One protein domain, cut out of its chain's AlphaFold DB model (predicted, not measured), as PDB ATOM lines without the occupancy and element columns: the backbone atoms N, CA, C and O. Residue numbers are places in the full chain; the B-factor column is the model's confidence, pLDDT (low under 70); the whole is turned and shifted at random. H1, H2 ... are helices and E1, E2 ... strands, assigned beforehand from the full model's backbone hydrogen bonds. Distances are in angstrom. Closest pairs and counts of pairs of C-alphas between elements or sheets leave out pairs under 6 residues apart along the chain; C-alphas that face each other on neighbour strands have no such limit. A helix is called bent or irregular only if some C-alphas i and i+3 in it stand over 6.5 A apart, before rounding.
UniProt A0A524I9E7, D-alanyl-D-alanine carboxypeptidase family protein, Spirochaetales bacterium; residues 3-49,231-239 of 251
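Overview. This is residues 3 to 49 and 231 to 239 of the 251 residues of the protein "D-alanyl-D-alanine carboxypeptidase family protein" of Spirochaetales bacterium (UniProt A0A524I9E7). Three short helices, H2, H1 and H4, stand in an arc, and the longest helix, H3, runs across its open side, about perpendicular to H2 and H4. The short strand E1 lies beside H3 and H4, and the contacts between helices are few. The printed part has 56 residues, with four named helices and one named strand, in the order E1, H1, H2, H3, H4 along the chain; its class is mostly helix. It is compact, with a radius of gyration of the C-alphas of 11.0 A and spans of 29 by 24 by 17 A.

Along the chain. H3, residues 33 to 45, is 18.6 A long, from C-alpha 33 at (140.887, 129.426, 161.946) to C-alpha 45 at (131.512, 133.882, 177.386). H2, residues 23 to 31, measures 12.2 A; H1, residues 11 to 17, 10.4 A; H4, residues 231 to 238, 10.5 A. H1 is neither bent nor irregular, but only just: C-alphas 13 and 16 are 6.3 A apart. E1, residues 7 to 10, is 8.6 A long, begins at C-alpha 7 (143.932, 130.441, 172.578) and pairs with no named strand.

Arrangement. H3 is close to but not clearly touching H2, about perpendicular at 81 degrees; their closest C-alphas, of Val 29 and Phe 36, are 6.1 A apart. H3 and H4 are likewise close but not clearly touching, at 82 degrees, closest at the C-alphas of Leu 44 and Met 236, 7.6 A. H1 and H4 are close but not clearly touching, a shallow tilt of 32 degrees, opposite ways, with C-alphas 17 and 231 at 6.4 A. H2 and H4 are apart. The closest C-alphas of E1 and H4, of Phe 7 and Gly 238, are 5.3 A apart. Every O i to N i+4 pair is within hydrogen-bond range in H2, H3 and H4; H1 has 1 of 3, and 1 of 4 O i to N i+3 pairs.

Size, cuts and confidence. The C-alphas of Gly 12 and Val 49, the two farthest apart, are 30.4 A apart. Residues 50 to 230 are not printed; C-alphas 49 and 231 are 16.5 A apart across the cut. The links printed whole are tight. Residues 19 to 25, of which 23 to 25 belong to H2, stand free. No printed residue has pLDDT under 70.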
ATOM      1  N   ILE A   3     147.302 130.202 166.669       91.50
ATOM      2  CA  ILE A   3     146.282 130.690 165.729       91.50
ATOM      3  C   ILE A   3     145.679 132.022 166.194       91.50
ATOM      4  O   ILE A   3     145.450 132.906 165.373       91.50
ATOM      5  N   HIS A   4     145.388 132.144 167.488       93.81
ATOM      6  CA  HIS A   4     144.612 133.239 168.072       93.81
ATOM      7  C   HIS A   4     145.252 133.685 169.392       93.81
ATOM      8  O   HIS A   4     145.654 132.805 170.146       93.81
ATOM      9  N   PRO A   5     145.352 134.991 169.708       91.44
ATOM     10  CA  PRO A   5     146.026 135.473 170.922       91.44
ATOM     11  C   PRO A   5     145.473 134.868 172.222       91.44
ATOM     12  O   PRO A   5     146.258 134.501 173.094       91.44
ATOM     13  N   ASP A   6     144.155 134.673 172.306       92.44
ATOM     14  CA  ASP A   6     143.497 134.151 173.515       92.44
ATOM     15  C   ASP A   6     143.450 132.624 173.609       92.44
ATOM     16  O   ASP A   6     143.066 132.089 174.646       92.44
ATOM     17  N   PHE A   7     143.871 131.903 172.564       92.06
ATOM     18  CA  PHE A   7     143.932 130.441 172.578       92.06
ATOM     19  C   PHE A   7     145.352 129.940 172.385       92.06
ATOM     20  O   PHE A   7     146.048 130.343 171.460       92.06
ATOM     21  N   SER A   8     145.743 128.943 173.168       91.06
ATOM     22  CA  SER A   8     147.018 128.234 173.013       91.06
ATOM     23  C   SER A   8     147.102 127.356 171.752       91.06
ATOM     24  O   SER A   8     148.187 126.892 171.408       91.06
ATOM     25  N   PHE A   9     145.993 127.160 171.028       90.44
ATOM     26  CA  PHE A   9     145.923 126.255 169.882       90.44
ATOM     27  C   PHE A   9     146.850 126.638 168.722       90.44
ATOM     28  O   PHE A   9     146.824 127.749 168.179       90.44
ATOM     29  N   THR A  10     147.588 125.643 168.242       92.69
ATOM     30  CA  THR A  10     148.151 125.592 166.892       92.69
ATOM     31  C   THR A  10     147.180 124.923 165.909       92.69
ATOM     32  O   THR A  10     146.233 124.240 166.296       92.69
ATOM     33  N   ALA A  11     147.441 125.043 164.602       89.19
ATOM     34  CA  ALA A  11     146.656 124.346 163.570       89.19
ATOM     35  C   ALA A  11     146.645 122.815 163.729       89.19
ATOM     36  O   ALA A  11     145.644 122.169 163.412       89.19
ATOM     37  N   GLY A  12     147.737 122.242 164.243       90.56
ATOM     38  CA  GLY A  12     147.830 120.810 164.523       90.56
ATOM     39  C   GLY A  12     146.950 120.373 165.693       90.56
ATOM     40  O   GLY A  12     146.437 119.264 165.665       90.56
ATOM     41  N   GLU A  13     146.731 121.245 166.677       93.25
ATOM     42  CA  GLU A  13     145.904 120.955 167.859       93.25
ATOM     43  C   GLU A  13     144.422 121.253 167.626       93.25
ATOM     44  O   GLU A  13     143.572 120.563 168.178       93.25
ATOM     45  N   LEU A  14     144.093 122.217 166.758       94.00
ATOM     46  CA  LEU A  14     142.707 122.474 166.360       94.00
ATOM     47  C   LEU A  14     142.154 121.363 165.450       94.00
ATOM     48  O   LEU A  14     140.981 121.020 165.534       94.00
ATOM     49  N   SER A  15     142.987 120.781 164.579       94.56
ATOM     50  CA  SER A  15     142.527 119.822 163.561       94.56
ATOM     51  C   SER A  15     141.812 118.579 164.127       94.56
ATOM     52  O   SER A  15     140.759 118.238 163.590       94.56
ATOM     53  N   PRO A  16     142.304 117.911 165.195       96.12
ATOM     54  CA  PRO A  16     141.607 116.782 165.813       96.12
ATOM     55  C   PRO A  16     140.218 117.127 166.357       96.12
ATOM     56  O   PRO A  16     139.324 116.290 166.272       96.12
ATOM     57  N   LEU A  17     140.009 118.352 166.855       96.31
ATOM     58  CA  LEU A  17     138.709 118.789 167.387       96.31
ATOM     59  C   LEU A  17     137.634 118.856 166.292       96.31
ATOM     60  O   LEU A  17     136.446 118.752 166.571       96.31
ATOM     61  N   LEU A  18     138.047 119.018 165.034       96.94
ATOM     62  CA  LEU A  18     137.149 119.142 163.884       96.94
ATOM     63  C   LEU A  18     136.830 117.793 163.226       96.94
ATOM     64  O   LEU A  18     136.049 117.757 162.280       96.94
ATOM     65  N   ALA A  19     137.441 116.690 163.668       95.62
ATOM     66  CA  ALA A  19     137.447 115.430 162.923       95.62
ATOM     67  C   ALA A  19     136.055 114.796 162.742       95.62
ATOM     68  O   ALA A  19     135.830 114.122 161.740       95.62
ATOM     69  N   ALA A  20     135.135 115.026 163.683       94.38
ATOM     70  CA  ALA A  20     133.759 114.528 163.619       94.38
ATOM     71  C   ALA A  20     132.830 115.399 162.751       94.38
ATOM     72  O   ALA A  20     131.709 114.992 162.448       94.38
ATOM     73  N   LEU A  21     133.276 116.593 162.341       97.25
ATOM     74  CA  LEU A  21     132.471 117.505 161.532       97.25
ATOM     75  C   LEU A  21     132.502 117.126 160.044       97.25
ATOM     76  O   LEU A  21     133.528 116.640 159.557       97.25
ATOM     77  N   PRO A  22     131.429 117.424 159.288       97.50
ATOM     78  CA  PRO A  22     131.428 117.379 157.827       97.50
ATOM     79  C   PRO A  22     132.647 118.068 157.196       97.50
ATOM     80  O   PRO A  22     133.107 119.110 157.670       97.50
ATOM     81  N   GLU A  23     133.172 117.499 156.105       97.56
ATOM     82  CA  GLU A  23     134.407 117.973 155.460       97.56
ATOM     83  C   GLU A  23     134.339 119.445 155.026       97.56
ATOM     84  O   GLU A  23     135.333 120.169 155.117       97.56
ATOM     85  N   ASP A  24     133.168 119.915 154.596       97.62
ATOM     86  CA  ASP A  24     132.955 121.300 154.186       97.62
ATOM     87  C   ASP A  24     133.020 122.270 155.379       97.62
ATOM     88  O   ASP A  24     133.626 123.340 155.271       97.62
ATOM     89  N   ILE A  25     132.484 121.880 156.542       98.31
ATOM     90  CA  ILE A  25     132.633 122.625 157.800       98.31
ATOM     91  C   ILE A  25     134.109 122.659 158.207       98.31
ATOM     92  O   ILE A  25     134.649 123.734 158.484       98.31
ATOM     93  N   GLN A  26     134.801 121.514 158.169       98.44
ATOM     94  CA  GLN A  26     136.235 121.467 158.465       98.44
ATOM     95  C   GLN A  26     137.034 122.408 157.554       98.44
ATOM     96  O   GLN A  26     137.933 123.107 158.023       98.44
ATOM     97  N   ALA A  27     136.719 122.440 156.256       97.88
ATOM     98  CA  ALA A  27     137.382 123.305 155.288       97.88
ATOM     99  C   ALA A  27     137.140 124.796 155.582       97.88
ATOM    100  O   ALA A  27     138.094 125.584 155.548       97.88
ATOM    101  N   ARG A  28     135.903 125.188 155.933       98.19
ATOM    102  CA  ARG A  28     135.577 126.568 156.344       98.19
ATOM    103  C   ARG A  28     136.412 127.004 157.549       98.19
ATOM    104  O   ARG A  28     137.021 128.074 157.500       98.19
ATOM    105  N   VAL A  29     136.510 126.158 158.578       97.88
ATOM    106  CA  VAL A  29     137.317 126.441 159.778       97.88
ATOM    107  C   VAL A  29     138.804 126.535 159.437       97.88
ATOM    108  O   VAL A  29     139.446 127.525 159.774       97.88
ATOM    109  N   LYS A  30     139.356 125.559 158.704       96.50
ATOM    110  CA  LYS A  30     140.784 125.529 158.325       96.50
ATOM    111  C   LYS A  30     141.205 126.732 157.471       96.50
ATOM    112  O   LYS A  30     142.364 127.131 157.527       96.50
ATOM    113  N   THR A  31     140.279 127.320 156.713       97.31
ATOM    114  CA  THR A  31     140.541 128.513 155.888       97.31
ATOM    115  C   THR A  31     140.584 129.799 156.718       97.31
ATOM    116  O   THR A  31     141.322 130.723 156.379       97.31
ATOM    117  N   ARG A  32     139.810 129.880 157.809       97.62
ATOM    118  CA  ARG A  32     139.709 131.075 158.670       97.62
ATOM    119  C   ARG A  32     139.797 130.720 160.165       97.62
ATOM    120  O   ARG A  32     138.902 131.083 160.928       97.62
ATOM    121  N   PRO A  33     140.861 130.034 160.617       97.00
ATOM    122  CA  PRO A  33     140.887 129.426 161.946       97.00
ATOM    123  C   PRO A  33     140.964 130.467 163.067       97.00
ATOM    124  O   PRO A  33     140.415 130.248 164.140       97.00
ATOM    125  N   GLN A  34     141.593 131.619 162.819       96.88
ATOM    126  CA  GLN A  34     141.627 132.714 163.790       96.88
ATOM    127  C   GLN A  34     140.236 133.314 164.009       96.88
ATOM    128  O   GLN A  34     139.819 133.452 165.149       96.88
ATOM    129  N   TYR A  35     139.498 133.600 162.931       97.88
ATOM    130  CA  TYR A  35     138.139 134.137 163.039       97.88
ATOM    131  C   TYR A  35     137.165 133.127 163.657       97.88
ATOM    132  O   TYR A  35     136.302 133.499 164.439       97.88
ATOM    133  N   PHE A  36     137.337 131.838 163.355       98.19
ATOM    134  CA  PHE A  36     136.593 130.781 164.032       98.19
ATOM    135  C   PHE A  36     136.811 130.819 165.549       98.19
ATOM    136  O   PHE A  36     135.843 130.799 166.299       98.19
ATOM    137  N   LEU A  37     138.070 130.895 165.998       97.31
ATOM    138  CA  LEU A  37     138.390 130.927 167.424       97.31
ATOM    139  C   LEU A  37     137.903 132.208 168.113       97.31
ATOM    140  O   LEU A  37     137.413 132.109 169.231       97.31
ATOM    141  N   GLU A  38     137.959 133.362 167.447       96.94
ATOM    142  CA  GLU A  38     137.359 134.611 167.946       96.94
ATOM    143  C   GLU A  38     135.866 134.412 168.258       96.94
ATOM    144  O   GLU A  38     135.426 134.621 169.383       96.94
ATOM    145  N   LEU A  39     135.091 133.888 167.301       97.88
ATOM    146  CA  LEU A  39     133.663 133.639 167.520       97.88
ATOM    147  C   LEU A  39     133.401 132.559 168.577       97.88
ATOM    148  O   LEU A  39     132.428 132.645 169.319       97.88
ATOM    149  N   VAL A  40     134.250 131.530 168.660       97.62
ATOM    150  CA  VAL A  40     134.141 130.511 169.712       97.62
ATOM    151  C   VAL A  40     134.350 131.132 171.092       97.62
ATOM    152  O   VAL A  40     133.596 130.798 171.999       97.62
ATOM    153  N   LYS A  41     135.317 132.042 171.262       96.12
ATOM    154  CA  LYS A  41     135.527 132.758 172.528       96.12
ATOM    155  C   LYS A  41     134.264 133.507 172.951       96.12
ATOM    156  O   LYS A  41     133.767 133.258 174.045       96.12
ATOM    157  N   ASP A  42     133.690 134.312 172.058       95.81
ATOM    158  CA  ASP A  42     132.458 135.063 172.343       95.81
ATOM    159  C   ASP A  42     131.283 134.142 172.725       95.81
ATOM    160  O   ASP A  42     130.430 134.487 173.543       95.81
ATOM    161  N   VAL A  43     131.221 132.942 172.136       96.81
ATOM    162  CA  VAL A  43     130.207 131.931 172.472       96.81
ATOM    163  C   VAL A  43     130.444 131.306 173.847       96.81
ATOM    164  O   VAL A  43     129.474 131.016 174.546       96.81
ATOM    165  N   LEU A  44     131.699 131.091 174.241       93.81
ATOM    166  CA  LEU A  44     132.056 130.527 175.547       93.81
ATOM    167  C   LEU A  44     131.812 131.512 176.701       93.81
ATOM    168  O   LEU A  44     131.557 131.075 177.821       93.81
ATOM    169  N   GLU A  45     131.845 132.816 176.427       91.38
ATOM    170  CA  GLU A  45     131.512 133.882 177.386       91.38
ATOM    171  C   GLU A  45     129.991 134.088 177.546       91.38
ATOM    172  O   GLU A  45     129.528 134.665 178.534       91.38
ATOM    173  N   ALA A  46     129.182 133.608 176.596       89.62
ATOM    174  CA  ALA A  46     127.728 133.728 176.658       89.62
ATOM    175  C   ALA A  46     127.111 132.806 177.736       89.62
ATOM    176  O   ALA A  46     127.661 131.747 178.049       89.62
ATOM    177  N   PRO A  47     125.915 133.133 178.275       89.75
ATOM    178  CA  PRO A  47     125.247 132.291 179.264       89.75
ATOM    179  C   PRO A  47     125.106 130.833 178.781       89.75
ATOM    180  O   PRO A  47     124.462 130.614 177.749       89.75
ATOM    181  N   PRO A  48     125.598 129.826 179.536       88.38
ATOM    182  CA  PRO A  48     125.676 128.437 179.063       88.38
ATOM    183  C   PRO A  48     124.344 127.842 178.587       88.38
ATOM    184  O   PRO A  48     124.312 126.994 177.697       88.38
ATOM    185  N   VAL A  49     123.216 128.310 179.135       91.06
ATOM    186  CA  VAL A  49     121.865 127.878 178.729       91.06
ATOM    187  C   VAL A  49     121.585 128.078 177.232       91.06
ATOM    188  O   VAL A  49     120.804 127.323 176.645       91.06
ATOM    189  N   GLN A 231     133.483 119.237 172.307       97.00
ATOM    190  CA  GLN A 231     134.802 119.879 172.324       97.00
ATOM    191  C   GLN A 231     134.904 121.031 173.329       97.00
ATOM    192  O   GLN A 231     136.001 121.539 173.560       97.00
ATOM    193  N   GLY A 232     133.800 121.435 173.968       93.19
ATOM    194  CA  GLY A 232     133.740 122.600 174.855       93.19
ATOM    195  C   GLY A 232     134.794 122.589 175.961       93.19
ATOM    196  O   GLY A 232     135.466 123.592 176.179       93.19
ATOM    197  N   ALA A 233     135.030 121.440 176.603       92.25
ATOM    198  CA  ALA A 233     136.058 121.323 177.640       92.25
ATOM    199  C   ALA A 233     137.482 121.559 177.099       92.25
ATOM    200  O   ALA A 233     138.292 122.228 177.746       92.25
ATOM    201  N   ALA A 234     137.788 121.039 175.906       94.19
ATOM    202  CA  ALA A 234     139.076 121.254 175.255       94.19
ATOM    203  C   ALA A 234     139.240 122.718 174.832       94.19
ATOM    204  O   ALA A 234     140.293 123.303 175.069       94.19
ATOM    205  N   LEU A 235     138.187 123.328 174.276       93.62
ATOM    206  CA  LEU A 235     138.168 124.742 173.896       93.62
ATOM    207  C   LEU A 235     138.403 125.650 175.111       93.62
ATOM    208  O   LEU A 235     139.282 126.504 175.063       93.62
ATOM    209  N   MET A 236     137.711 125.401 176.226       91.62
ATOM    210  CA  MET A 236     137.898 126.142 177.480       91.62
ATOM    211  C   MET A 236     139.304 125.974 178.062       91.62
ATOM    212  O   MET A 236     139.906 126.941 178.518       91.62
ATOM    213  N   THR A 237     139.855 124.759 178.020       89.88
ATOM    214  CA  THR A 237     141.239 124.497 178.459       89.88
ATOM    215  C   THR A 237     142.255 125.200 177.556       89.88
ATOM    216  O   THR A 237     143.329 125.592 178.007       89.88
ATOM    217  N   GLY A 238     141.915 125.368 176.278       85.81
ATOM    218  CA  GLY A 238     142.734 126.068 175.300       85.81
ATOM    219  C   GLY A 238     142.814 127.577 175.528       85.81
ATOM    220  O   GLY A 238     143.785 128.175 175.055       85.81
ATOM    221  N   LEU A 239     141.855 128.181 176.244       86.75
ATOM    222  CA  LEU A 239     141.872 129.604 176.596       86.75
ATOM    223  C   LEU A 239     143.064 129.926 177.502       86.75
ATOM    224  O   LEU A 239     143.359 129.218 178.466       86.75
TER     225      LEU A 239